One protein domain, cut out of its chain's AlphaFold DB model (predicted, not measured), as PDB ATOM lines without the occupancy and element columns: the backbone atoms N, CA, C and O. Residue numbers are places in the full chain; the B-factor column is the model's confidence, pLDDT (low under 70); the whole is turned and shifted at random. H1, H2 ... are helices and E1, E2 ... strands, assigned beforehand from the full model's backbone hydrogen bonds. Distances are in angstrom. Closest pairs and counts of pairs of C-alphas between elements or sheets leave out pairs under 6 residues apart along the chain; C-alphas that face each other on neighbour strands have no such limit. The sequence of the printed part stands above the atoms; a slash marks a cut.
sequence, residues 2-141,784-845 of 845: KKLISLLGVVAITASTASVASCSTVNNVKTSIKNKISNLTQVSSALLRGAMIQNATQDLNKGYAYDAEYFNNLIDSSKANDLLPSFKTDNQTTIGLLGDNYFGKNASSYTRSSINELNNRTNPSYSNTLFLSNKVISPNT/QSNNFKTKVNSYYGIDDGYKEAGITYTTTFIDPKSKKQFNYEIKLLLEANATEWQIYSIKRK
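Overview. This is residues 2 to 141 and 784 to 845 of the 845 residues of an uncharacterized protein of Spiroplasma diminutum CUAS-1 (UniProt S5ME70). A very long helix, H1, sticks out with its residues 2 to 28 like a shaft from a compact body, and with its residues 33 to 46 packs on one face of a twisted sheet of four strands. H2 covers the same face, H3 and H5 pack on the body end of H1 with little H4 next to H5, and H6 packs with its residues 115 to 122 on the edge strand E4. The 202 printed residues have six named helices, H1 to H6, followed by four named strands in the order E1 E2 E3 E4, antiparallel throughout; the class is mixed, helices and strands. The whole is loose, with a radius of gyration of the C-alphas of 22.0 A, and spans 88 by 40 by 32 A, the shaft making the length.

Arrangement. H1, residues 2 to 47, and H2, residues 49 to 57, are on the same face of the sheet of E1, 788 to 796, E2, 805 to 814, E3, 821 to 830, and E4, 838 to 844: two layers, helices on one face of a sheet. The closest C-alphas of H1 and E2 are those of Ser 45 and Thr 811, 7.0 A apart. H2 has a height over the sheet of 8.6 A. H2 and H3, residues 68 to 77, form a helical hairpin and touch, closest at C-alphas Gly 50 and Ala 68, 4.3 A, at a shallow tilt of 29 degrees, opposite ways. H5, residues 95 to 103, touches H1 at its residues 40 to 47 alone, closest at C-alphas Val 43 and Gly 99, 6.7 A, at a steep tilt of 53 degrees. H4, residues 80 to 83, only just touches H5, with 3 pairs of C-alphas within 8 A, the closest Ala 80 and Ile 95, 5.0 A. H6, residues 112 to 122, only grazes the sheet with residues 115 to 122; C-alphas Thr 122 and Ser 841 are its closest to E4, 6.2 A. The strands form a meander, each the antiparallel neighbour of the one before; within hydrogen-bond range are N 791 and O 810, 2.8 A, N 809 and O 826, 2.9 A, and N 825 and O 843, 2.8 A. Every O i to N i+4 pair is within range in H1, H2, H3, H5 and H6; H4 is too short for one.

Along the chain. H1 begins at C-alpha 2, (244.184, 354.081, 246.782), and runs 66.4 A to C-alpha 47, (182.294, 351.444, 270.829). E2 and E3 each measure 29.4 A, and E1 24.1 A. E4 ends at C-alpha 844, (181.121, 366.681, 276.382).

Size, cuts and confidence. The C-alphas farthest apart are those of Lys 2 and Thr 141, 88.6 A. Residues 142 to 783 are not printed, and C-alphas 141 and 784 are 23.6 A apart across the cut. The link H4 to H5 is long. Residues 2 to 27, 105 to 109, 123 to 129 and 801 have pLDDT under 70.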
ATOM      1  N   LYS A   2     245.267 355.048 247.111       40.25
ATOM      2  CA  LYS A   2     244.184 354.081 246.782       40.25
ATOM      3  C   LYS A   2     243.513 353.423 248.003       40.25
ATOM      4  O   LYS A   2     242.293 353.352 248.059       40.25
ATOM      5  N   LYS A   3     244.294 353.018 249.016       40.41
ATOM      6  CA  LYS A   3     243.764 352.471 250.283       40.41
ATOM      7  C   LYS A   3     242.932 353.489 251.082       40.41
ATOM      8  O   LYS A   3     241.938 353.108 251.677       40.41
ATOM      9  N   LEU A   4     243.304 354.772 251.041       36.97
ATOM     10  CA  LEU A   4     242.605 355.859 251.741       36.97
ATOM     11  C   LEU A   4     241.275 356.207 251.050       36.97
ATOM     12  O   LEU A   4     240.265 356.377 251.715       36.97
ATOM     13  N   ILE A   5     241.272 356.245 249.712       44.34
ATOM     14  CA  ILE A   5     240.069 356.461 248.890       44.34
ATOM     15  C   ILE A   5     239.090 355.294 249.052       44.34
ATOM     16  O   ILE A   5     237.894 355.521 249.174       44.34
ATOM     17  N   SER A   6     239.592 354.055 249.115       40.69
ATOM     18  CA  SER A   6     238.757 352.878 249.384       40.69
ATOM     19  C   SER A   6     238.130 352.935 250.784       40.69
ATOM     20  O   SER A   6     236.939 352.687 250.932       40.69
ATOM     21  N   LEU A   7     238.894 353.351 251.804       41.25
ATOM     22  CA  LEU A   7     238.381 353.520 253.167       41.25
ATOM     23  C   LEU A   7     237.315 354.630 253.245       41.25
ATOM     24  O   LEU A   7     236.257 354.424 253.827       41.25
ATOM     25  N   LEU A   8     237.564 355.779 252.607       42.62
ATOM     26  CA  LEU A   8     236.610 356.893 252.518       42.62
ATOM     27  C   LEU A   8     235.354 356.519 251.717       42.62
ATOM     28  O   LEU A   8     234.255 356.910 252.098       42.62
ATOM     29  N   GLY A   9     235.497 355.724 250.654       41.38
ATOM     30  CA  GLY A   9     234.384 355.188 249.872       41.38
ATOM     31  C   GLY A   9     233.524 354.209 250.671       41.38
ATOM     32  O   GLY A   9     232.302 354.319 250.650       41.38
ATOM     33  N   VAL A  10     234.141 353.307 251.444       50.53
ATOM     34  CA  VAL A  10     233.423 352.402 252.359       50.53
ATOM     35  C   VAL A  10     232.695 353.196 253.442       50.53
ATOM     36  O   VAL A  10     231.519 352.938 253.683       50.53
ATOM     37  N   VAL A  11     233.331 354.201 254.051       48.44
ATOM     38  CA  VAL A  11     232.685 355.069 255.051       48.44
ATOM     39  C   VAL A  11     231.519 355.853 254.440       48.44
ATOM     40  O   VAL A  11     230.450 355.900 255.040       48.44
ATOM     41  N   ALA A  12     231.664 356.399 253.229       42.22
ATOM     42  CA  ALA A  12     230.604 357.140 252.543       42.22
ATOM     43  C   ALA A  12     229.418 356.248 252.130       42.22
ATOM     44  O   ALA A  12     228.264 356.635 252.323       42.22
ATOM     45  N   ILE A  13     229.678 355.041 251.611       49.06
ATOM     46  CA  ILE A  13     228.636 354.060 251.263       49.06
ATOM     47  C   ILE A  13     227.927 353.574 252.530       49.06
ATOM     48  O   ILE A  13     226.700 353.515 252.558       49.06
ATOM     49  N   THR A  14     228.669 353.290 253.604       45.34
ATOM     50  CA  THR A  14     228.099 352.848 254.886       45.34
ATOM     51  C   THR A  14     227.271 353.957 255.533       45.34
ATOM     52  O   THR A  14     226.155 353.697 255.969       45.34
ATOM     53  N   ALA A  15     227.749 355.205 255.523       48.81
ATOM     54  CA  ALA A  15     227.006 356.360 256.030       48.81
ATOM     55  C   ALA A  15     225.739 356.647 255.205       48.81
ATOM     56  O   ALA A  15     224.683 356.910 255.775       48.81
ATOM     57  N   SER A  16     225.810 356.528 253.875       42.78
ATOM     58  CA  SER A  16     224.650 356.704 252.984       42.78
ATOM     59  C   SER A  16     223.618 355.590 253.174       42.78
ATOM     60  O   SER A  16     222.423 355.859 253.271       42.78
ATOM     61  N   THR A  17     224.071 354.342 253.307       50.22
ATOM     62  CA  THR A  17     223.197 353.183 253.552       50.22
ATOM     63  C   THR A  17     222.565 353.257 254.941       50.22
ATOM     64  O   THR A  17     221.365 353.035 255.073       50.22
ATOM     65  N   ALA A  18     223.325 353.653 255.968       49.44
ATOM     66  CA  ALA A  18     222.810 353.888 257.315       49.44
ATOM     67  C   ALA A  18     221.806 355.050 257.350       49.44
ATOM     68  O   ALA A  18     220.797 354.951 258.041       49.44
ATOM     69  N   SER A  19     222.030 356.118 256.577       41.75
ATOM     70  CA  SER A  19     221.097 357.242 256.446       41.75
ATOM     71  C   SER A  19     219.782 356.821 255.779       41.75
ATOM     72  O   SER A  19     218.717 357.071 256.338       41.75
ATOM     73  N   VAL A  20     219.832 356.096 254.654       55.88
ATOM     74  CA  VAL A  20     218.631 355.588 253.961       55.88
ATOM     75  C   VAL A  20     217.889 354.555 254.814       55.88
ATOM     76  O   VAL A  20     216.667 354.633 254.939       55.88
ATOM     77  N   ALA A  21     218.604 353.630 255.462       52.94
ATOM     78  CA  ALA A  21     218.017 352.656 256.380       52.94
ATOM     79  C   ALA A  21     217.394 353.332 257.613       52.94
ATOM     80  O   ALA A  21     216.295 352.957 258.023       52.94
ATOM     81  N   SER A  22     218.028 354.373 258.162       49.88
ATOM     82  CA  SER A  22     217.480 355.168 259.268       49.88
ATOM     83  C   SER A  22     216.235 355.941 258.835       49.88
ATOM     84  O   SER A  22     215.221 355.887 259.522       49.88
ATOM     85  N   CYS A  23     216.245 356.590 257.666       53.12
ATOM     86  CA  CYS A  23     215.069 357.269 257.115       53.12
ATOM     87  C   CYS A  23     213.917 356.294 256.826       53.12
ATOM     88  O   CYS A  23     212.771 356.596 257.154       53.12
ATOM     89  N   SER A  24     214.207 355.110 256.274       59.38
ATOM     90  CA  SER A  24     213.215 354.053 256.044       59.38
ATOM     91  C   SER A  24     212.642 353.521 257.358       59.38
ATOM     92  O   SER A  24     211.432 353.336 257.471       59.38
ATOM     93  N   THR A  25     213.486 353.312 258.368       66.69
ATOM     94  CA  THR A  25     213.064 352.843 259.697       66.69
ATOM     95  C   THR A  25     212.193 353.890 260.386       66.69
ATOM     96  O   THR A  25     211.105 353.566 260.854       66.69
ATOM     97  N   VAL A  26     212.592 355.165 260.357       69.88
ATOM     98  CA  VAL A  26     211.793 356.285 260.883       69.88
ATOM     99  C   VAL A  26     210.448 356.392 260.158       69.88
ATOM    100  O   VAL A  26     209.425 356.634 260.798       69.88
ATOM    101  N   ASN A  27     210.412 356.190 258.839       69.94
ATOM    102  CA  ASN A  27     209.166 356.246 258.075       69.94
ATOM    103  C   ASN A  27     208.235 355.058 258.382       69.94
ATOM    104  O   ASN A  27     207.023 355.240 258.519       69.94
ATOM    105  N   ASN A  28     208.796 353.859 258.567       72.88
ATOM    106  CA  ASN A  28     208.052 352.669 258.984       72.88
ATOM    107  C   ASN A  28     207.482 352.827 260.400       72.88
ATOM    108  O   ASN A  28     206.307 352.532 260.615       72.88
ATOM    109  N   VAL A  29     208.264 353.367 261.340       77.12
ATOM    110  CA  VAL A  29     207.812 353.672 262.709       77.12
ATOM    111  C   VAL A  29     206.696 354.719 262.689       77.12
ATOM    112  O   VAL A  29     205.632 354.484 263.257       77.12
ATOM    113  N   LYS A  30     206.866 355.828 261.955       80.38
ATOM    114  CA  LYS A  30     205.818 356.855 261.799       80.38
ATOM    115  C   LYS A  30     204.525 356.287 261.213       80.38
ATOM    116  O   LYS A  30     203.440 356.619 261.684       80.38
ATOM    117  N   THR A  31     204.632 355.426 260.203       79.81
ATOM    118  CA  THR A  31     203.471 354.783 259.571       79.81
ATOM    119  C   THR A  31     202.795 353.795 260.523       79.81
ATOM    120  O   THR A  31     201.571 353.793 260.628       79.81
ATOM    121  N   SER A  32     203.577 353.014 261.272       81.31
ATOM    122  CA  SER A  32     203.081 352.092 262.301       81.31
ATOM    123  C   SER A  32     202.321 352.827 263.411       81.31
ATOM    124  O   SER A  32     201.176 352.483 263.704       81.31
ATOM    125  N   ILE A  33     202.893 353.911 263.952       84.19
ATOM    126  CA  ILE A  33     202.254 354.771 264.961       84.19
ATOM    127  C   ILE A  33     200.951 355.359 264.416       84.19
ATOM    128  O   ILE A  33     199.909 355.261 265.062       84.19
ATOM    129  N   LYS A  34     200.979 355.916 263.199       86.62
ATOM    130  CA  LYS A  34     199.792 356.478 262.543       86.62
ATOM    131  C   LYS A  34     198.674 355.440 262.402       86.62
ATOM    132  O   LYS A  34     197.522 355.752 262.697       86.62
ATOM    133  N   ASN A  35     199.006 354.218 261.987       83.12
ATOM    134  CA  ASN A  35     198.036 353.134 261.840       83.12
ATOM    135  C   ASN A  35     197.487 352.677 263.199       83.12
ATOM    136  O   ASN A  35     196.276 352.534 263.339       83.12
ATOM    137  N   LYS A  36     198.342 352.520 264.221       87.06
ATOM    138  CA  LYS A  36     197.932 352.136 265.582       87.06
ATOM    139  C   LYS A  36     196.985 353.169 266.194       87.06
ATOM    140  O   LYS A  36     195.917 352.801 266.674       87.06
ATOM    141  N   ILE A  37     197.325 354.456 266.096       90.31
ATOM    142  CA  ILE A  37     196.464 355.558 266.548       90.31
ATOM    143  C   ILE A  37     195.136 355.549 265.791       90.31
ATOM    144  O   ILE A  37     194.080 355.639 266.415       90.31
ATOM    145  N   SER A  38     195.177 355.435 264.460       88.81
ATOM    146  CA  SER A  38     193.971 355.407 263.627       88.81
ATOM    147  C   SER A  38     193.048 354.254 264.019       88.81
ATOM    148  O   SER A  38     191.851 354.471 264.187       88.81
ATOM    149  N   ASN A  39     193.596 353.055 264.214       88.75
ATOM    150  CA  ASN A  39     192.824 351.870 264.567       88.75
ATOM    151  C   ASN A  39     192.193 351.998 265.959       88.75
ATOM    152  O   ASN A  39     190.981 351.856 266.084       88.75
ATOM    153  N   LEU A  40     192.985 352.354 266.977       90.75
ATOM    154  CA  LEU A  40     192.497 352.557 268.348       90.75
ATOM    155  C   LEU A  40     191.406 353.629 268.412       90.75
ATOM    156  O   LEU A  40     190.387 353.447 269.072       90.75
ATOM    157  N   THR A  41     191.600 354.728 267.684       92.56
ATOM    158  CA  THR A  41     190.641 355.835 267.636       92.56
ATOM    159  C   THR A  41     189.344 355.424 266.935       92.56
ATOM    160  O   THR A  41     188.264 355.744 267.425       92.56
ATOM    161  N   GLN A  42     189.417 354.703 265.811       91.00
ATOM    162  CA  GLN A  42     188.231 354.238 265.080       91.00
ATOM    163  C   GLN A  42     187.426 353.212 265.884       91.00
ATOM    164  O   GLN A  42     186.210 353.359 265.993       91.00
ATOM    165  N   VAL A  43     188.097 352.220 266.481       90.56
ATOM    166  CA  VAL A  43     187.450 351.185 267.300       90.56
ATOM    167  C   VAL A  43     186.839 351.808 268.555       90.56
ATOM    168  O   VAL A  43     185.640 351.667 268.777       90.56
ATOM    169  N   SER A  44     187.605 352.598 269.318       92.12
ATOM    170  CA  SER A  44     187.086 353.294 270.505       92.12
ATOM    171  C   SER A  44     185.910 354.213 270.172       92.12
ATOM    172  O   SER A  44     184.894 354.200 270.865       92.12
ATOM    173  N   SER A  45     186.010 354.991 269.089       92.00
ATOM    174  CA  SER A  45     184.934 355.900 268.703       92.00
ATOM    175  C   SER A  45     183.683 355.164 268.228       92.00
ATOM    176  O   SER A  45     182.617 355.768 268.293       92.00
ATOM    177  N   ALA A  46     183.789 353.933 267.716       92.62
ATOM    178  CA  ALA A  46     182.632 353.100 267.384       92.62
ATOM    179  C   ALA A  46     181.965 352.549 268.646       92.62
ATOM    180  O   ALA A  46     180.754 352.686 268.799       92.62
ATOM    181  N   LEU A  47     182.764 352.009 269.565       90.88
ATOM    182  CA  LEU A  47     182.294 351.444 270.829       90.88
ATOM    183  C   LEU A  47     181.586 352.485 271.711       90.88
ATOM    184  O   LEU A  47     180.563 352.204 272.325       90.88
ATOM    185  N   LEU A  48     182.059 353.733 271.706       92.88
ATOM    186  CA  LEU A  48     181.456 354.820 272.482       92.88
ATOM    187  C   LEU A  48     180.214 355.467 271.837       92.88
ATOM    188  O   LEU A  48     179.622 356.362 272.450       92.88
ATOM    189  N   ARG A  49     179.792 355.063 270.627       93.88
ATOM    190  CA  ARG A  49     178.653 355.712 269.938       93.88
ATOM    191  C   ARG A  49     177.372 355.648 270.767       93.88
ATOM    192  O   ARG A  49     176.667 356.651 270.821       93.88
ATOM    193  N   GLY A  50     177.096 354.531 271.447       93.19
ATOM    194  CA  GLY A  50     175.905 354.386 272.294       93.19
ATOM    195  C   GLY A  50     175.839 355.436 273.405       93.19
ATOM    196  O   GLY A  50     174.836 356.137 273.541       93.19
ATOM    197  N   ALA A  51     176.945 355.629 274.130       92.94
ATOM    198  CA  ALA A  51     177.059 356.650 275.171       92.94
ATOM    199  C   ALA A  51     176.930 358.081 274.613       92.94
ATOM    200  O   ALA A  51     176.232 358.911 275.194       92.94
ATOM    201  N   MET A  52     177.562 358.371 273.468       94.12
ATOM    202  CA  MET A  52     177.466 359.687 272.819       94.12
ATOM    203  C   MET A  52     176.034 359.994 272.365       94.12
ATOM    204  O   MET A  52     175.536 361.090 272.610       94.12
ATOM    205  N   ILE A  53     175.345 359.031 271.745       94.69
ATOM    206  CA  ILE A  53     173.961 359.206 271.283       94.69
ATOM    207  C   ILE A  53     173.015 359.400 272.475       94.69
ATOM    208  O   ILE A  53     172.182 360.309 272.448       94.69
ATOM    209  N   GLN A  54     173.141 358.595 273.535       93.69
ATOM    210  CA  GLN A  54     172.312 358.754 274.733       93.69
ATOM    211  C   GLN A  54     172.522 360.143 275.356       93.69
ATOM    212  O   GLN A  54     171.558 360.880 275.566       93.69
ATOM    213  N   ASN A  55     173.776 360.540 275.587       92.69
ATOM    214  CA  ASN A  55     174.079 361.853 276.154       92.69
ATOM    215  C   ASN A  55     173.592 363.011 275.264       92.69
ATOM    216  O   ASN A  55     173.165 364.038 275.779       92.69
ATOM    217  N   ALA A  56     173.639 362.875 273.938       91.69
ATOM    218  CA  ALA A  56     173.135 363.894 273.019       91.69
ATOM    219  C   ALA A  56     171.601 363.999 273.040       91.69
ATOM    220  O   ALA A  56     171.034 365.091 273.010       91.69
ATOM    221  N   THR A  57     170.914 362.859 273.088       91.19
ATOM    222  CA  THR A  57     169.451 362.787 272.937       91.19
ATOM    223  C   THR A  57     168.690 363.118 274.215       91.19
ATOM    224  O   THR A  57     167.531 363.530 274.132       91.19
ATOM    225  N   GLN A  58     169.342 363.040 275.380       88.62
ATOM    226  CA  GLN A  58     168.758 363.463 276.657       88.62
ATOM    227  C   GLN A  58     168.277 364.928 276.629       88.62
ATOM    228  O   GLN A  58     167.248 365.249 277.223       88.62
ATOM    229  N   ASP A  59     168.956 365.786 275.858       77.62
ATOM    230  CA  ASP A  59     168.621 367.210 275.718       77.62
ATOM    231  C   ASP A  59     167.570 367.478 274.626       77.62
ATOM    232  O   ASP A  59     167.037 368.583 274.525       77.62
ATOM    233  N   LEU A  60     167.288 366.496 273.766       80.81
ATOM    234  CA  LEU A  60     166.423 366.660 272.592       80.81
ATOM    235  C   LEU A  60     165.004 366.123 272.813       80.81
ATOM    236  O   LEU A  60     164.056 366.646 272.231       80.81
ATOM    237  N   ASN A  61     164.846 365.115 273.671       76.31
ATOM    238  CA  ASN A  61     163.627 364.310 273.775       76.31
ATOM    239  C   ASN A  61     162.884 364.520 275.105       76.31
ATOM    240  O   ASN A  61     162.543 363.561 275.794       76.31
ATOM    241  N   LYS A  62     162.654 365.781 275.502       70.44
ATOM    242  CA  LYS A  62     161.938 366.129 276.751       70.44
ATOM    243  C   LYS A  62     162.497 365.409 278.003       70.44
ATOM    244  O   LYS A  62     161.749 365.073 278.914       70.44
ATOM    245  N   GLY A  63     163.808 365.144 278.038       74.12
ATOM    246  CA  GLY A  63     164.480 364.454 279.146       74.12
ATOM    247  C   GLY A  63     164.544 362.920 279.064       74.12
ATOM    248  O   GLY A  63     165.105 362.316 279.979       74.12
ATOM    249  N   TYR A  64     164.026 362.285 278.001       84.94
ATOM    250  CA  TYR A  64     164.113 360.833 277.773       84.94
ATOM    251  C   TYR A  64     165.105 360.493 276.656       84.94
ATOM    252  O   TYR A  64     164.817 360.641 275.470       84.94
ATOM    253  N   ALA A  65     166.285 360.007 277.026       91.00
ATOM    254  CA  ALA A  65     167.339 359.679 276.073       91.00
ATOM    255  C   ALA A  65     167.099 358.331 275.369       91.00
ATOM    256  O   ALA A  65     166.394 357.471 275.892       91.00
ATOM    257  N   TYR A  66     167.714 358.103 274.209       92.00
ATOM    258  CA  TYR A  66     167.760 356.753 273.642       92.00
ATOM    259  C   TYR A  66     168.769 355.891 274.402       92.00
ATOM    260  O   TYR A  66     169.865 356.342 274.718       92.00
ATOM    261  N   ASP A  67     168.389 354.654 274.698       91.31
ATOM    262  CA  ASP A  67     169.148 353.742 275.550       91.31
ATOM    263  C   ASP A  67     170.513 353.317 274.965       91.31
ATOM    264  O   ASP A  67     170.577 352.624 273.944       91.31
ATOM    265  N   ALA A  68     171.608 353.692 275.641       90.75
ATOM    266  CA  ALA A  68     172.972 353.306 275.279       90.75
ATOM    267  C   ALA A  68     173.202 351.798 275.354       90.75
ATOM    268  O   ALA A  68     173.950 351.272 274.540       90.75
ATOM    269  N   GLU A  69     172.563 351.084 276.281       90.06
ATOM    270  CA  GLU A  69     172.786 349.642 276.443       90.06
ATOM    271  C   GLU A  69     172.252 348.878 275.229       90.06
ATOM    272  O   GLU A  69     172.918 347.989 274.697       90.06
ATOM    273  N   TYR A  70     171.095 349.296 274.709       90.88
ATOM    274  CA  TYR A  70     170.588 348.784 273.442       90.88
ATOM    275  C   TYR A  70     171.519 349.116 272.266       90.88
ATOM    276  O   TYR A  70     171.788 348.247 271.433       90.88
ATOM    277  N   PHE A  71     172.038 350.349 272.189       92.50
ATOM    278  CA  PHE A  71     173.000 350.719 271.146       92.50
ATOM    279  C   PHE A  71     174.280 349.899 271.209       92.50
ATOM    280  O   PHE A  71     174.748 349.471 270.161       92.50
ATOM    281  N   ASN A  72     174.834 349.677 272.397       89.75
ATOM    282  CA  ASN A  72     176.067 348.918 272.566       89.75
ATOM    283  C   ASN A  72     175.874 347.484 272.077       89.75
ATOM    284  O   ASN A  72     176.626 347.042 271.222       89.75
ATOM    285  N   ASN A  73     174.778 346.821 272.463       89.25
ATOM    286  CA  ASN A  73     174.443 345.491 271.940       89.25
ATOM    287  C   ASN A  73     174.321 345.479 270.404       89.25
ATOM    288  O   ASN A  73     174.787 344.553 269.736       89.25
ATOM    289  N   LEU A  74     173.697 346.511 269.825       90.75
ATOM    290  CA  LEU A  74     173.569 346.659 268.375       90.75
ATOM    291  C   LEU A  74     174.935 346.880 267.702       90.75
ATOM    292  O   LEU A  74     175.193 346.307 266.648       90.75
ATOM    293  N   ILE A  75     175.804 347.698 268.294       91.62
ATOM    294  CA  ILE A  75     177.144 348.013 267.788       91.62
ATOM    295  C   ILE A  75     178.045 346.786 267.886       91.62
ATOM    296  O   ILE A  75     178.634 346.399 266.880       91.62
ATOM    297  N   ASP A  76     178.096 346.137 269.046       89.44
ATOM    298  CA  ASP A  76     178.969 344.997 269.327       89.44
ATOM    299  C   ASP A  76     178.672 343.810 268.409       89.44
ATOM    300  O   ASP A  76     179.596 343.144 267.935       89.44
ATOM    301  N   SER A  77     177.388 343.585 268.108       88.62
ATOM    302  CA  SER A  77     176.928 342.548 267.177       88.62
ATOM    303  C   SER A  77     177.023 342.948 265.700       88.62
ATOM    304  O   SER A  77     176.938 342.083 264.824       88.62
ATOM    305  N   SER A  78     177.217 344.233 265.392       90.62
ATOM    306  CA  SER A  78     177.357 344.704 264.013       90.62
ATOM    307  C   SER A  78     178.720 344.338 263.432       90.62
ATOM    308  O   SER A  78     179.749 344.344 264.116       90.62
ATOM    309  N   LYS A  79     178.744 344.077 262.123       91.56
ATOM    310  CA  LYS A  79     179.992 343.845 261.393       91.56
ATOM    311  C   LYS A  79     180.833 345.116 261.383       91.56
ATOM    312  O   LYS A  79     180.316 346.217 261.182       91.56
ATOM    313  N   ALA A  80     182.144 344.960 261.529       88.12
ATOM    314  CA  ALA A  80     183.071 346.081 261.546       88.12
ATOM    315  C   ALA A  80     182.994 346.900 260.251       88.12
ATOM    316  O   ALA A  80     182.923 348.123 260.309       88.12
ATOM    317  N   ASN A  81     182.893 346.236 259.096       88.19
ATOM    318  CA  ASN A  81     182.802 346.905 257.797       88.19
ATOM    319  C   ASN A  81     181.515 347.749 257.631       88.19
ATOM    320  O   ASN A  81     181.524 348.706 256.859       88.19
ATOM    321  N   ASP A  82     180.440 347.458 258.377       86.12
ATOM    322  CA  ASP A  82     179.187 348.228 258.315       86.12
ATOM    323  C   ASP A  82     179.308 349.556 259.085       86.12
ATOM    324  O   ASP A  82     178.842 350.607 258.637       86.12
ATOM    325  N   LEU A  83     179.962 349.528 260.251       89.50
ATOM    326  CA  LEU A  83     180.088 350.691 261.141       89.50
ATOM    327  C   LEU A  83     181.399 351.466 260.970       89.50
ATOM    328  O   LEU A  83     181.465 352.641 261.353       89.50
ATOM    329  N   LEU A  84     182.415 350.827 260.391       89.25
ATOM    330  CA  LEU A  84     183.759 351.332 260.121       89.25
ATOM    331  C   LEU A  84     184.204 350.917 258.700       89.25
ATOM    332  O   LEU A  84     185.151 350.151 258.546       89.25
ATOM    333  N   PRO A  85     183.584 351.441 257.628       82.38
ATOM    334  CA  PRO A  85     183.858 350.999 256.252       82.38
ATOM    335  C   PRO A  85     185.306 351.236 255.782       82.38
ATOM    336  O   PRO A  85     185.769 350.608 254.834       82.38
ATOM    337  N   SER A  86     186.047 352.137 256.436       79.69
ATOM    338  CA  SER A  86     187.475 352.370 256.179       79.69
ATOM    339  C   SER A  86     188.409 351.388 256.897       79.69
ATOM    340  O   SER A  86     189.617 351.407 256.646       79.69
ATOM    341  N   PHE A  87     187.884 350.572 257.811       82.75
ATOM    342  CA  PHE A  87     188.639 349.640 258.636       82.75
ATOM    343  C   PHE A  87     188.694 348.284 257.919       82.75
ATOM    344  O   PHE A  87     187.689 347.598 257.778       82.75
ATOM    345  N   LYS A  88     189.864 347.926 257.376       77.62
ATOM    346  CA  LYS A  88     190.022 346.740 256.519       77.62
ATOM    347  C   LYS A  88     189.975 345.455 257.355       77.62
ATOM    348  O   LYS A  88     190.989 345.088 257.944       77.62
ATOM    349  N   THR A  89     188.828 344.775 257.374       80.94
ATOM    350  CA  THR A  89     188.622 343.486 258.067       80.94
ATOM    351  C   THR A  89     187.895 342.482 257.182       80.94
ATOM    352  O   THR A  89     187.368 342.843 256.124       80.94
ATOM    353  N   ASP A  90     187.865 341.219 257.605       82.19
ATOM    354  CA  ASP A  90     186.999 340.225 256.979       82.19
ATOM    355  C   ASP A  90     185.504 340.524 257.224       82.19
ATOM    356  O   ASP A  90     185.116 341.356 258.040       82.19
ATOM    357  N   ASN A  91     184.626 339.830 256.500       79.50
ATOM    358  CA  ASN A  91     183.180 340.064 256.581       79.50
ATOM    359  C   ASN A  91     182.510 339.471 257.840       79.50
ATOM    360  O   ASN A  91     181.281 339.551 257.954       79.50
ATOM    361  N   GLN A  92     183.277 338.832 258.731       84.75
ATOM    362  CA  GLN A  92     182.787 338.171 259.946       84.75
ATOM    363  C   GLN A  92     183.194 338.911 261.227       84.75
ATOM    364  O   GLN A  92     182.527 338.760 262.247       84.75
ATOM    365  N   THR A  93     184.236 339.738 261.167       87.88
ATOM    366  CA  THR A  93     184.729 340.538 262.285       87.88
ATOM    367  C   THR A  93     183.652 341.518 262.737       87.88
ATOM    368  O   THR A  93     183.183 342.358 261.963       87.88
ATOM    369  N   THR A  94     183.258 341.428 264.005       91.38
ATOM    370  CA  THR A  94     182.314 342.357 264.634       91.38
ATOM    371  C   THR A  94     183.048 343.462 265.385       91.38
ATOM    372  O   THR A  94     184.230 343.332 265.712       91.38
ATOM    373  N   ILE A  95     182.355 344.563 265.679       90.44
ATOM    374  CA  ILE A  95     182.929 345.625 266.516       90.44
ATOM    375  C   ILE A  95     183.240 345.110 267.929       90.44
ATOM    376  O   ILE A  95     184.285 345.476 268.461       90.44
ATOM    377  N   GLY A  96     182.416 344.219 268.493       88.06
ATOM    378  CA  GLY A  96     182.672 343.618 269.805       88.06
ATOM    379  C   GLY A  96     183.992 342.841 269.850       88.06
ATOM    380  O   GLY A  96     184.809 343.068 270.737       88.06
ATOM    381  N   LEU A  97     184.276 342.020 268.826       87.56
ATOM    382  CA  LEU A  97     185.553 341.297 268.711       87.56
ATOM    383  C   LEU A  97     186.756 342.246 268.601       87.56
ATOM    384  O   LEU A  97     187.826 341.965 269.139       87.56
ATOM    385  N   LEU A  98     186.605 343.374 267.903       88.94
ATOM    386  CA  LEU A  98     187.646 344.404 267.859       88.94
ATOM    387  C   LEU A  98     187.815 345.088 269.219       88.94
ATOM    388  O   LEU A  98     188.947 345.340 269.623       88.94
ATOM    389  N   GLY A  99     186.718 345.361 269.926       88.00
ATOM    390  CA  GLY A  99     186.741 345.893 271.286       88.00
ATOM    391  C   GLY A  99     187.534 345.000 272.227       88.00
ATOM    392  O   GLY A  99     188.504 345.470 272.819       88.00
ATOM    393  N   ASP A 100     187.211 343.709 272.263       86.12
ATOM    394  CA  ASP A 100     187.910 342.732 273.099       86.12
ATOM    395  C   ASP A 100     189.409 342.651 272.772       86.12
ATOM    396  O   ASP A 100     190.246 342.595 273.671       86.12
ATOM    397  N   ASN A 101     189.769 342.700 271.484       85.06
ATOM    398  CA  ASN A 101     191.164 342.621 271.042       85.06
ATOM    399  C   ASN A 101     191.998 343.866 271.389       85.06
ATOM    400  O   ASN A 101     193.201 343.745 271.620       85.06
ATOM    401  N   TYR A 102     191.404 345.065 271.373       85.31
ATOM    402  CA  TYR A 102     192.133 346.321 271.609       85.31
ATOM    403  C   TYR A 102     192.048 346.820 273.061       85.31
ATOM    404  O   TYR A 102     192.975 347.493 273.518       85.31
ATOM    405  N   PHE A 103     190.962 346.503 273.771       85.69
ATOM    406  CA  PHE A 103     190.616 347.053 275.088       85.69
ATOM    407  C   PHE A 103     190.341 345.968 276.157       85.69
ATOM    408  O   PHE A 103     189.962 346.308 277.277       85.69
ATOM    409  N   GLY A 104     190.533 344.680 275.837       77.19
ATOM    410  CA  GLY A 104     190.358 343.546 276.758       77.19
ATOM    411  C   GLY A 104     188.913 343.041 276.859       77.19
ATOM    412  O   GLY A 104     187.974 343.711 276.446       77.19
ATOM    413  N   LYS A 105     188.694 341.861 277.461       67.62
ATOM    414  CA  LYS A 105     187.352 341.228 277.569       67.62
ATOM    415  C   LYS A 105     186.319 342.036 278.368       67.62
ATOM    416  O   LYS A 105     185.125 341.776 278.253       67.62
ATOM    417  N   ASN A 106     186.770 343.008 279.163       56.81
ATOM    418  CA  ASN A 106     185.908 343.928 279.915       56.81
ATOM    419  C   ASN A 106     185.536 345.187 279.115       56.81
ATOM    420  O   ASN A 106     184.704 345.974 279.579       56.81
ATOM    421  N   ALA A 107     186.108 345.367 277.916       54.53
ATOM    422  CA  ALA A 107     185.721 346.408 276.972       54.53
ATOM    423  C   ALA A 107     184.239 346.323 276.622       54.53
ATOM    424  O   ALA A 107     183.586 347.345 276.505       54.53
ATOM    425  N   SER A 108     183.671 345.121 276.576       46.66
ATOM    426  CA  SER A 108     182.240 344.885 276.368       46.66
ATOM    427  C   SER A 108     181.319 345.530 277.425       46.66
ATOM    428  O   SER A 108     180.113 345.633 277.210       46.66
ATOM    429  N   SER A 109     181.842 346.047 278.545       57.38
ATOM    430  CA  SER A 109     181.038 346.743 279.558       57.38
ATOM    431  C   SER A 109     181.026 348.275 279.405       57.38
ATOM    432  O   SER A 109     181.154 349.005 280.385       57.38
ATOM    433  N   TYR A 110     180.757 348.808 278.204       73.69
ATOM    434  CA  TYR A 110     180.398 350.234 277.993       73.69
ATOM    435  C   TYR A 110     179.010 350.599 278.551       73.69
ATOM    436  O   TYR A 110     178.299 351.455 278.018       73.69
ATOM    437  N   THR A 111     178.599 349.920 279.620       82.38
ATOM    438  CA  THR A 111     177.308 350.082 280.278       82.38
ATOM    439  C   THR A 111     177.140 351.497 280.816       82.38
ATOM    440  O   THR A 111     178.100 352.255 281.005       82.38
ATOM    441  N   ARG A 112     175.890 351.854 281.110       87.56
ATOM    442  CA  ARG A 112     175.569 353.173 281.647       87.56
ATOM    443  C   ARG A 112     176.298 353.450 282.964       87.56
ATOM    444  O   ARG A 112     176.778 354.567 283.160       87.56
ATOM    445  N   SER A 113     176.405 352.447 283.841       87.00
ATOM    446  CA  SER A 113     177.118 352.562 285.117       87.00
ATOM    447  C   SER A 113     178.613 352.770 284.901       87.00
ATOM    448  O   SER A 113     179.152 353.727 285.449       87.00
ATOM    449  N   SER A 114     179.249 351.971 284.037       86.38
ATOM    450  CA  SER A 114     180.680 352.090 283.735       86.38
ATOM    451  C   SER A 114     181.035 353.477 283.190       86.38
ATOM    452  O   SER A 114     182.007 354.093 283.624       86.38
ATOM    453  N   ILE A 115     180.229 354.016 282.267       88.44
ATOM    454  CA  ILE A 115     180.461 355.351 281.692       88.44
ATOM    455  C   ILE A 115     180.226 356.462 282.725       88.44
ATOM    456  O   ILE A 115     180.991 357.427 282.775       88.44
ATOM    457  N   ASN A 116     179.189 356.345 283.557       88.19
ATOM    458  CA  ASN A 116     178.930 357.312 284.624       88.19
ATOM    459  C   ASN A 116     180.039 357.294 285.684       88.19
ATOM    460  O   ASN A 116     180.491 358.356 286.107       88.19
ATOM    461  N   GLU A 117     180.525 356.114 286.069       86.00
ATOM    462  CA  GLU A 117     181.655 355.963 286.985       86.00
ATOM    463  C   GLU A 117     182.929 356.582 286.399       86.00
ATOM    464  O   GLU A 117     183.604 357.365 287.071       86.00
ATOM    465  N   LEU A 118     183.215 356.308 285.123       85.19
ATOM    466  CA  LEU A 118     184.342 356.896 284.405       85.19
ATOM    467  C   LEU A 118     184.276 358.430 284.401       85.19
ATOM    468  O   LEU A 118     185.270 359.108 284.680       85.19
ATOM    469  N   ASN A 119     183.100 358.993 284.111       81.75
ATOM    470  CA  ASN A 119     182.903 360.438 284.115       81.75
ATOM    471  C   ASN A 119     183.046 361.036 285.524       81.75
ATOM    472  O   ASN A 119     183.683 362.075 285.673       81.75
ATOM    473  N   ASN A 120     182.513 360.377 286.556       80.62
ATOM    474  CA  ASN A 120     182.603 360.848 287.940       80.62
ATOM    475  C   ASN A 120     184.048 360.854 288.455       80.62
ATOM    476  O   ASN A 120     184.463 361.819 289.096       80.62
ATOM    477  N   ARG A 121     184.836 359.819 288.131       80.06
ATOM    478  CA  ARG A 121     186.266 359.750 288.476       80.06
ATOM    479  C   ARG A 121     187.072 360.874 287.821       80.06
ATOM    480  O   ARG A 121     187.988 361.412 288.436       80.06
ATOM    481  N   THR A 122     186.741 361.235 286.581       74.56
ATOM    482  CA  THR A 122     187.539 362.176 285.774       74.56
ATOM    483  C   THR A 122     187.031 363.616 285.762       74.56
ATOM    484  O   THR A 122     187.770 364.516 285.359       74.56
ATOM    485  N   ASN A 123     185.813 363.870 286.247       69.00
ATOM    486  CA  ASN A 123     185.228 365.203 286.381       69.00
ATOM    487  C   ASN A 123     184.589 365.397 287.780       69.00
ATOM    488  O   ASN A 123     183.361 365.453 287.891       69.00
ATOM    489  N   PRO A 124     185.390 365.567 288.856       62.03
ATOM    490  CA  PRO A 124     184.896 365.611 290.240       62.03
ATOM    491  C   PRO A 124     183.882 366.730 290.515       62.03
ATOM    492  O   PRO A 124     183.011 366.591 291.366       62.03
ATOM    493  N   SER A 125     183.952 367.833 289.761       59.28
ATOM    494  CA  SER A 125     183.019 368.966 289.862       59.28
ATOM    495  C   SER A 125     181.570 368.625 289.478       59.28
ATOM    496  O   SER A 125     180.685 369.442 289.705       59.28
ATOM    497  N   TYR A 126     181.327 367.443 288.902       56.94
ATOM    498  CA  TYR A 126     180.019 366.969 288.444       56.94
ATOM    499  C   TYR A 126     179.548 365.707 289.184       56.94
ATOM    500  O   TYR A 126     178.642 365.036 288.697       56.94
ATOM    501  N   SER A 127     180.118 365.384 290.355       56.41
ATOM    502  CA  SER A 127     179.834 364.142 291.105       56.41
ATOM    503  C   SER A 127     178.345 363.876 291.372       56.41
ATOM    504  O   SER A 127     177.957 362.733 291.589       56.41
ATOM    505  N   ASN A 128     177.514 364.924 291.342       57.50
ATOM    506  CA  ASN A 128     176.081 364.857 291.625       57.50
ATOM    507  C   ASN A 128     175.200 364.820 290.356       57.50
ATOM    508  O   ASN A 128     173.977 364.787 290.471       57.50
ATOM    509  N   THR A 129     175.780 364.836 289.149       67.38
ATOM    510  CA  THR A 129     175.043 364.818 287.872       67.38
ATOM    511  C   THR A 129     175.507 363.669 286.982       67.38
ATOM    512  O   THR A 129     176.674 363.603 286.604       67.38
ATOM    513  N   LEU A 130     174.584 362.776 286.611       80.12
ATOM    514  CA  LEU A 130     174.875 361.640 285.732       80.12
ATOM    515  C   LEU A 130     175.203 362.115 284.307       80.12
ATOM    516  O   LEU A 130     174.461 362.908 283.730       80.12
ATOM    517  N   PHE A 131     176.277 361.582 283.714       87.31
ATOM    518  CA  PHE A 131     176.611 361.815 282.304       87.31
ATOM    519  C   PHE A 131     175.577 361.166 281.376       87.31
ATOM    520  O   PHE A 131     175.205 361.748 280.359       87.31
ATOM    521  N   LEU A 132     175.092 359.979 281.741       90.94
ATOM    522  CA  LEU A 132     174.020 359.250 281.072       90.94
ATOM    523  C   LEU A 132     172.818 359.118 282.014       90.94
ATOM    524  O   LEU A 132     172.905 358.456 283.050       90.94
ATOM    525  N   SER A 133     171.690 359.725 281.636       87.56
ATOM    526  CA  SER A 133     170.423 359.663 282.385       87.56
ATOM    527  C   SER A 133     169.844 358.243 282.473       87.56
ATOM    528  O   SER A 133     169.892 357.493 281.505       87.56
ATOM    529  N   ASN A 134     169.199 357.900 283.591       86.62
ATOM    530  CA  ASN A 134     168.425 356.653 283.720       86.62
ATOM    531  C   ASN A 134     167.042 356.726 283.045       86.62
ATOM    532  O   ASN A 134     166.388 355.701 282.858       86.62
ATOM    533  N   LYS A 135     166.585 357.924 282.657       88.31
ATOM    534  CA  LYS A 135     165.337 358.108 281.903       88.31
ATOM    535  C   LYS A 135     165.596 357.805 280.429       88.31
ATOM    536  O   LYS A 135     166.014 358.687 279.678       88.31
ATOM    537  N   VAL A 136     165.373 356.551 280.036       89.44
ATOM    538  CA  VAL A 136     165.654 356.070 278.678       89.44
ATOM    539  C   VAL A 136     164.443 355.459 277.979       89.44
ATOM    540  O   VAL A 136     163.558 354.871 278.603       89.44
ATOM    541  N   ILE A 137     164.452 355.584 276.657       89.19
ATOM    542  CA  ILE A 137     163.584 354.896 275.703       89.19
ATOM    543  C   ILE A 137     164.392 353.731 275.143       89.19
ATOM    544  O   ILE A 137     165.528 353.941 274.704       89.19
ATOM    545  N   SER A 138     163.830 352.524 275.145       89.12
ATOM    546  CA  SER A 138     164.513 351.330 274.632       89.12
ATOM    547  C   SER A 138     163.556 350.459 273.812       89.12
ATOM    548  O   SER A 138     162.386 350.341 274.188       89.12
ATOM    549  N   PRO A 139     164.006 349.838 272.704       87.56
ATOM    550  CA  PRO A 139     163.252 348.793 272.021       87.56
ATOM    551  C   PRO A 139     163.212 347.515 272.855       87.56
ATOM    552  O   PRO A 139     162.301 346.712 272.673       87.56
ATOM    553  N   ASN A 140     164.191 347.329 273.750       86.00
ATOM    554  CA  ASN A 140     164.144 346.259 274.727       86.00
ATOM    555  C   ASN A 140     163.213 346.642 275.872       86.00
ATOM    556  O   ASN A 140     163.301 347.734 276.441       86.00
ATOM    557  N   THR A 141     162.334 345.720 276.231       80.56
ATOM    558  CA  THR A 141     161.364 345.919 277.305       80.56
ATOM    559  C   THR A 141     161.595 344.917 278.428       80.56
ATOM    560  O   THR A 141     162.269 343.905 278.239       80.56
ATOM    561  N   GLN A 784     175.193 354.958 262.375       93.12
ATOM    562  CA  GLN A 784     175.904 354.952 261.095       93.12
ATOM    563  C   GLN A 784     177.153 355.843 261.116       93.12
ATOM    564  O   GLN A 784     177.180 356.906 261.734       93.12
ATOM    565  N   SER A 785     178.198 355.413 260.405       91.31
ATOM    566  CA  SER A 785     179.512 356.073 260.388       91.31
ATOM    567  C   SER A 785     179.471 357.534 259.925       91.31
ATOM    568  O   SER A 785     180.217 358.359 260.439       91.31
ATOM    569  N   ASN A 786     178.571 357.875 259.002       92.56
ATOM    570  CA  ASN A 786     178.368 359.229 258.473       92.56
ATOM    571  C   ASN A 786     177.909 360.256 259.526       92.56
ATOM    572  O   ASN A 786     178.126 361.454 259.332       92.56
ATOM    573  N   ASN A 787     177.314 359.808 260.634       95.12
ATOM    574  CA  ASN A 787     176.887 360.676 261.732       95.12
ATOM    575  C   ASN A 787     178.030 361.015 262.695       95.12
ATOM    576  O   ASN A 787     177.836 361.817 263.606       95.12
ATOM    577  N   PHE A 788     179.217 360.429 262.515       95.31
ATOM    578  CA  PHE A 788     180.360 360.624 263.400       95.31
ATOM    579  C   PHE A 788     181.562 361.169 262.634       95.31
ATOM    580  O   PHE A 788     181.953 360.655 261.588       95.31
ATOM    581  N   LYS A 789     182.185 362.217 263.178       94.44
ATOM    582  CA  LYS A 789     183.443 362.769 262.661       94.44
ATOM    583  C   LYS A 789     184.488 362.773 263.757       94.44
ATOM    584  O   LYS A 789     184.310 363.452 264.763       94.44
ATOM    585  N   THR A 790     185.583 362.058 263.541       93.31
ATOM    586  CA  THR A 790     186.636 361.900 264.547       93.31
ATOM    587  C   THR A 790     187.929 362.573 264.106       93.31
ATOM    588  O   THR A 790     188.358 362.434 262.961       93.31
ATOM    589  N   LYS A 791     188.567 363.299 265.027       94.81
ATOM    590  CA  LYS A 791     189.845 363.983 264.827       94.81
ATOM    591  C   LYS A 791     190.772 363.713 266.009       94.81
ATOM    592  O   LYS A 791     190.418 364.000 267.148       94.81
ATOM    593  N   VAL A 792     191.971 363.204 265.737       94.62
ATOM    594  CA  VAL A 792     193.024 363.062 266.756       94.62
ATOM    595  C   VAL A 792     193.584 364.446 267.085       94.62
ATOM    596  O   VAL A 792     193.950 365.194 266.177       94.62
ATOM    597  N   ASN A 793     193.644 364.781 268.372       93.75
ATOM    598  CA  ASN A 793     194.157 366.058 268.868       93.75
ATOM    599  C   ASN A 793     195.635 365.950 269.252       93.75
ATOM    600  O   ASN A 793     196.433 366.803 268.873       93.75
ATOM    601  N   SER A 794     196.004 364.900 269.988       94.25
ATOM    602  CA  SER A 794     197.376 364.655 270.442       94.25
ATOM    603  C   SER A 794     197.604 363.177 270.768       94.25
ATOM    604  O   SER A 794     196.653 362.422 270.980       94.25
ATOM    605  N   TYR A 795     198.868 362.755 270.797       93.06
ATOM    606  CA  TYR A 795     199.280 361.427 271.246       93.06
ATOM    607  C   TYR A 795     200.709 361.457 271.809       93.06
ATOM    608  O   TYR A 795     201.497 362.327 271.439       93.06
ATOM    609  N   TYR A 796     201.046 360.504 272.676       91.44
ATOM    610  CA  TYR A 796     202.390 360.311 273.231       91.44
ATOM    611  C   TYR A 796     202.653 358.829 273.542       91.44
ATOM    612  O   TYR A 796     201.711 358.058 273.705       91.44
ATOM    613  N   GLY A 797     203.928 358.427 273.598       85.00
ATOM    614  CA  GLY A 797     204.365 357.121 274.126       85.00
ATOM    615  C   GLY A 797     203.959 355.864 273.336       85.00
ATOM    616  O   GLY A 797     204.140 354.761 273.829       85.00
ATOM    617  N   ILE A 798     203.414 355.987 272.119       83.62
ATOM    618  CA  ILE A 798     202.762 354.889 271.362       83.62
ATOM    619  C   ILE A 798     203.695 353.702 271.030       83.62
ATOM    620  O   ILE A 798     203.225 352.582 270.773       83.62
ATOM    621  N   ASP A 799     204.995 353.972 271.015       72.19
ATOM    622  CA  ASP A 799     206.109 353.164 270.531       72.19
ATOM    623  C   ASP A 799     207.078 352.684 271.636       72.19
ATOM    624  O   ASP A 799     207.979 351.902 271.336       72.19
ATOM    625  N   ASP A 800     206.865 353.065 272.903       70.75
ATOM    626  CA  ASP A 800     207.698 352.658 274.048       70.75
ATOM    627  C   ASP A 800     206.873 351.855 275.069       70.75
ATOM    628  O   ASP A 800     206.187 352.421 275.916       70.75
ATOM    629  N   GLY A 801     206.930 350.520 274.983       63.09
ATOM    630  CA  GLY A 801     206.117 349.611 275.811       63.09
ATOM    631  C   GLY A 801     206.414 349.644 277.317       63.09
ATOM    632  O   GLY A 801     205.651 349.082 278.099       63.09
ATOM    633  N   TYR A 802     207.498 350.311 277.728       72.06
ATOM    634  CA  TYR A 802     207.871 350.492 279.134       72.06
ATOM    635  C   TYR A 802     207.403 351.834 279.707       72.06
ATOM    636  O   TYR A 802     207.635 352.119 280.883       72.06
ATOM    637  N   LYS A 803     206.765 352.679 278.889       80.25
ATOM    638  CA  LYS A 803     206.237 353.979 279.295       80.25
ATOM    639  C   LYS A 803     204.740 354.045 279.074       80.25
ATOM    640  O   LYS A 803     204.167 353.327 278.263       80.25
ATOM    641  N   GLU A 804     204.121 354.953 279.810       87.50
ATOM    642  CA  GLU A 804     202.731 355.310 279.591       87.50
ATOM    643  C   GLU A 804     202.543 355.881 278.177       87.50
ATOM    644  O   GLU A 804     203.318 356.734 277.723       87.50
ATOM    645  N   ALA A 805     201.491 355.429 277.498       89.81
ATOM    646  CA  ALA A 805     201.092 355.936 276.195       89.81
ATOM    647  C   ALA A 805     199.677 356.509 276.256       89.81
ATOM    648  O   ALA A 805     198.799 355.947 276.903       89.81
ATOM    649  N   GLY A 806     199.428 357.599 275.532       92.12
ATOM    650  CA  GLY A 806     198.121 358.243 275.536       92.12
ATOM    651  C   GLY A 806     197.718 358.795 274.179       92.12
ATOM    652  O   GLY A 806     198.555 359.220 273.383       92.12
ATOM    653  N   ILE A 807     196.412 358.798 273.912       94.69
ATOM    654  CA  ILE A 807     195.796 359.387 272.715       94.69
ATOM    655  C   ILE A 807     194.637 360.269 273.170       94.69
ATOM    656  O   ILE A 807     193.736 359.797 273.851       94.69
ATOM    657  N   THR A 808     194.618 361.536 272.764       95.75
ATOM    658  CA  THR A 808     193.453 362.415 272.934       95.75
ATOM    659  C   THR A 808     192.835 362.696 271.575       95.75
ATOM    660  O   THR A 808     193.521 363.146 270.654       95.75
ATOM    661  N   TYR A 809     191.532 362.474 271.440       96.69
ATOM    662  CA  TYR A 809     190.797 362.736 270.208       96.69
ATOM    663  C   TYR A 809     189.431 363.363 270.493       96.69
ATOM    664  O   TYR A 809     188.905 363.292 271.601       96.69
ATOM    665  N   THR A 810     188.857 364.014 269.485       97.00
ATOM    666  CA  THR A 810     187.496 364.545 269.529       97.00
ATOM    667  C   THR A 810     186.633 363.832 268.505       97.00
ATOM    668  O   THR A 810     187.007 363.752 267.335       97.00
ATOM    669  N   THR A 811     185.473 363.347 268.938       96.62
ATOM    670  CA  THR A 811     184.416 362.840 268.061       96.62
ATOM    671  C   THR A 811     183.215 363.774 268.131       96.62
ATOM    672  O   THR A 811     182.715 364.086 269.209       96.62
ATOM    673  N   THR A 812     182.739 364.206 266.969       96.81
ATOM    674  CA  THR A 812     181.487 364.942 266.812       96.81
ATOM    675  C   THR A 812     180.396 363.973 266.383       96.81
ATOM    676  O   THR A 812     180.507 363.377 265.310       96.81
ATOM    677  N   PHE A 813     179.344 363.839 267.189       96.56
ATOM    678  CA  PHE A 813     178.092 363.205 266.781       96.56
ATOM    679  C   PHE A 813     177.172 364.251 266.145       96.56
ATOM    680  O   PHE A 813     176.986 365.340 266.691       96.56
ATOM    681  N   ILE A 814     176.606 363.925 264.988       96.00
ATOM    682  CA  ILE A 814     175.663 364.759 264.247       96.00
ATOM    683  C   ILE A 814     174.331 364.019 264.227       96.00
ATOM    684  O   ILE A 814     174.202 363.001 263.549       96.00
ATOM    685  N   ASP A 815     173.334 364.536 264.944       92.38
ATOM    686  CA  ASP A 815     172.016 363.907 264.984       92.38
ATOM    687  C   ASP A 815     171.374 363.935 263.580       92.38
ATOM    688  O   ASP A 815     171.176 365.015 263.011       92.38
ATOM    689  N   PRO A 816     171.030 362.782 262.982       90.38
ATOM    690  CA  PRO A 816     170.573 362.718 261.600       90.38
ATOM    691  C   PRO A 816     169.238 363.436 261.375       90.38
ATOM    692  O   PRO A 816     168.997 363.885 260.250       90.38
ATOM    693  N   LYS A 817     168.402 363.584 262.413       88.12
ATOM    694  CA  LYS A 817     167.076 364.214 262.326       88.12
ATOM    695  C   LYS A 817     167.143 365.733 262.490       88.12
ATOM    696  O   LYS A 817     166.703 366.465 261.611       88.12
ATOM    697  N   SER A 818     167.698 366.210 263.599       89.38
ATOM    698  CA  SER A 818     167.776 367.634 263.949       89.38
ATOM    699  C   SER A 818     169.000 368.347 263.374       89.38
ATOM    700  O   SER A 818     169.054 369.574 263.405       89.38
ATOM    701  N   LYS A 819     169.995 367.597 262.881       91.81
ATOM    702  CA  LYS A 819     171.305 368.090 262.416       91.81
ATOM    703  C   LYS A 819     172.137 368.805 263.488       91.81
ATOM    704  O   LYS A 819     173.182 369.373 263.165       91.81
ATOM    705  N   LYS A 820     171.719 368.758 264.758       93.19
ATOM    706  CA  LYS A 820     172.494 369.290 265.885       93.19
ATOM    707  C   LYS A 820     173.775 368.484 266.083       93.19
ATOM    708  O   LYS A 820     173.796 367.273 265.873       93.19
ATOM    709  N   GLN A 821     174.837 369.179 266.481       94.94
ATOM    710  CA  GLN A 821     176.165 368.602 266.660       94.94
ATOM    711  C   GLN A 821     176.547 368.578 268.134       94.94
ATOM    712  O   GLN A 821     176.327 369.551 268.855       94.94
ATOM    713  N   PHE A 822     177.161 367.480 268.551       95.38
ATOM    714  CA  PHE A 822     177.587 367.235 269.920       95.38
ATOM    715  C   PHE A 822     179.043 366.789 269.900       95.38
ATOM    716  O   PHE A 822     179.385 365.811 269.236       95.38
ATOM    717  N   ASN A 823     179.911 367.527 270.590       95.50
ATOM    718  CA  ASN A 823     181.349 367.289 270.570       95.50
ATOM    719  C   ASN A 823     181.792 366.587 271.848       95.50
ATOM    720  O   ASN A 823     181.526 367.061 272.953       95.50
ATOM    721  N   TYR A 824     182.522 365.492 271.683       94.56
ATOM    722  CA  TYR A 824     183.044 364.683 272.773       94.56
ATOM    723  C   TYR A 824     184.561 364.611 272.671       94.56
ATOM    724  O   TYR A 824     185.095 364.267 271.621       94.56
ATOM    725  N   GLU A 825     185.265 364.938 273.749       94.75
ATOM    726  CA  GLU A 825     186.692 364.668 273.896       94.75
ATOM    727  C   GLU A 825     186.889 363.351 274.641       94.75
ATOM    728  O   GLU A 825     186.296 363.131 275.698       94.75
ATOM    729  N   ILE A 826     187.726 362.488 274.074       94.00
ATOM    730  CA  ILE A 826     188.036 361.165 274.594       94.00
ATOM    731  C   ILE A 826     189.545 361.054 274.780       94.00
ATOM    732  O   ILE A 826     190.323 361.471 273.917       94.00
ATOM    733  N   LYS A 827     189.947 360.478 275.913       93.50
ATOM    734  CA  LYS A 827     191.340 360.156 276.224       93.50
ATOM    735  C   LYS A 827     191.482 358.650 276.362       93.50
ATOM    736  O   LYS A 827     190.746 358.036 277.130       93.50
ATOM    737  N   LEU A 828     192.415 358.077 275.615       92.75
ATOM    738  CA  LEU A 828     192.842 356.689 275.736       92.75
ATOM    739  C   LEU A 828     194.188 356.652 276.443       92.75
ATOM    740  O   LEU A 828     195.034 357.504 276.163       92.75
ATOM    741  N   LEU A 829     194.375 355.661 277.306       91.06
ATOM    742  CA  LEU A 829     195.594 355.454 278.077       91.06
ATOM    743  C   LEU A 829     196.022 353.989 277.984       91.06
ATOM    744  O   LEU A 829     195.183 353.091 278.026       91.06
ATOM    745  N   LEU A 830     197.322 353.763 277.873       89.06
ATOM    746  CA  LEU A 830     197.969 352.483 278.108       89.06
ATOM    747  C   LEU A 830     198.958 352.695 279.251       89.06
ATOM    748  O   LEU A 830     199.922 353.450 279.101       89.06
ATOM    749  N   GLU A 831     198.695 352.066 280.394       86.19
ATOM    750  CA  GLU A 831     199.594 352.127 281.545       86.19
ATOM    751  C   GLU A 831     200.933 351.440 281.231       86.19
ATOM    752  O   GLU A 831     201.022 350.557 280.374       86.19
ATOM    753  N   ALA A 832     201.995 351.845 281.929       83.75
ATOM    754  CA  ALA A 832     203.311 351.246 281.738       83.75
ATOM    755  C   ALA A 832     203.268 349.732 282.015       83.75
ATOM    756  O   ALA A 832     202.791 349.299 283.063       83.75
ATOM    757  N   ASN A 833     203.815 348.932 281.093       78.81
ATOM    758  CA  ASN A 833     203.805 347.463 281.126       78.81
ATOM    759  C   ASN A 833     202.417 346.798 280.990       78.81
ATOM    760  O   ASN A 833     202.325 345.578 281.132       78.81
ATOM    761  N   ALA A 834     201.350 347.549 280.693       82.00
ATOM    762  CA  ALA A 834     200.043 346.978 280.376       82.00
ATOM    763  C   ALA A 834     199.957 346.560 278.897       82.00
ATOM    764  O   ALA A 834     200.603 347.142 278.022       82.00
ATOM    765  N   THR A 835     199.132 345.555 278.600       77.25
ATOM    766  CA  THR A 835     198.882 345.085 277.223       77.25
ATOM    767  C   THR A 835     197.581 345.615 276.626       77.25
ATOM    768  O   THR A 835     197.398 345.541 275.412       77.25
ATOM    769  N   GLU A 836     196.687 346.155 277.453       82.94
ATOM    770  CA  GLU A 836     195.325 346.543 277.076       82.94
ATOM    771  C   GLU A 836     195.134 348.057 277.194       82.94
ATOM    772  O   GLU A 836     195.469 348.659 278.215       82.94
ATOM    773  N   TRP A 837     194.584 348.682 276.149       87.25
ATOM    774  CA  TRP A 837     194.234 350.101 276.192       87.25
ATOM    775  C   TRP A 837     192.973 350.318 277.022       87.25
ATOM    776  O   TRP A 837     192.057 349.500 277.006       87.25
ATOM    777  N   GLN A 838     192.881 351.469 277.679       87.69
ATOM    778  CA  GLN A 838     191.713 351.867 278.455       87.69
ATOM    779  C   GLN A 838     191.165 353.207 277.972       87.69
ATOM    780  O   GLN A 838     191.906 354.105 277.562       87.69
ATOM    781  N   ILE A 839     189.843 353.357 278.043       87.69
ATOM    782  CA  ILE A 839     189.196 354.659 277.882       87.69
ATOM    783  C   ILE A 839     189.309 355.369 279.224       87.69
ATOM    784  O   ILE A 839     188.604 355.026 280.164       87.69
ATOM    785  N   TYR A 840     190.205 356.345 279.310       87.38
ATOM    786  CA  TYR A 840     190.496 357.063 280.546       87.38
ATOM    787  C   TYR A 840     189.437 358.119 280.864       87.38
ATOM    788  O   TYR A 840     189.079 358.310 282.019       87.38
ATOM    789  N   SER A 841     188.913 358.817 279.854       87.69
ATOM    790  CA  SER A 841     187.860 359.819 280.060       87.69
ATOM    791  C   SER A 841     187.017 360.031 278.811       87.69
ATOM    792  O   SER A 841     187.558 360.028 277.703       87.69
ATOM    793  N   ILE A 842     185.738 360.349 279.007       88.75
ATOM    794  CA  ILE A 842     184.839 360.912 277.995       88.75
ATOM    795  C   ILE A 842     184.228 362.202 278.549       88.75
ATOM    796  O   ILE A 842     183.713 362.217 279.664       88.75
ATOM    797  N   LYS A 843     184.296 363.297 277.789       88.75
ATOM    798  CA  LYS A 843     183.753 364.596 278.205       88.75
ATOM    799  C   LYS A 843     183.036 365.286 277.055       88.75
ATOM    800  O   LYS A 843     183.583 365.395 275.962       88.75
ATOM    801  N   ARG A 844     181.837 365.807 277.318       87.38
ATOM    802  CA  ARG A 844     181.121 366.681 276.382       87.38
ATOM    803  C   ARG A 844     181.665 368.112 276.470       87.38
ATOM    804  O   ARG A 844     181.871 368.609 277.577       87.38
ATOM    805  N   LYS A 845     181.931 368.730 275.317       82.00
ATOM    806  CA  LYS A 845     182.458 370.098 275.186       82.00
ATOM    807  C   LYS A 845     181.382 371.124 274.879       82.00
ATOM    808  O   LYS A 845     180.460 370.786 274.100       82.00
TER     809      LYS A 845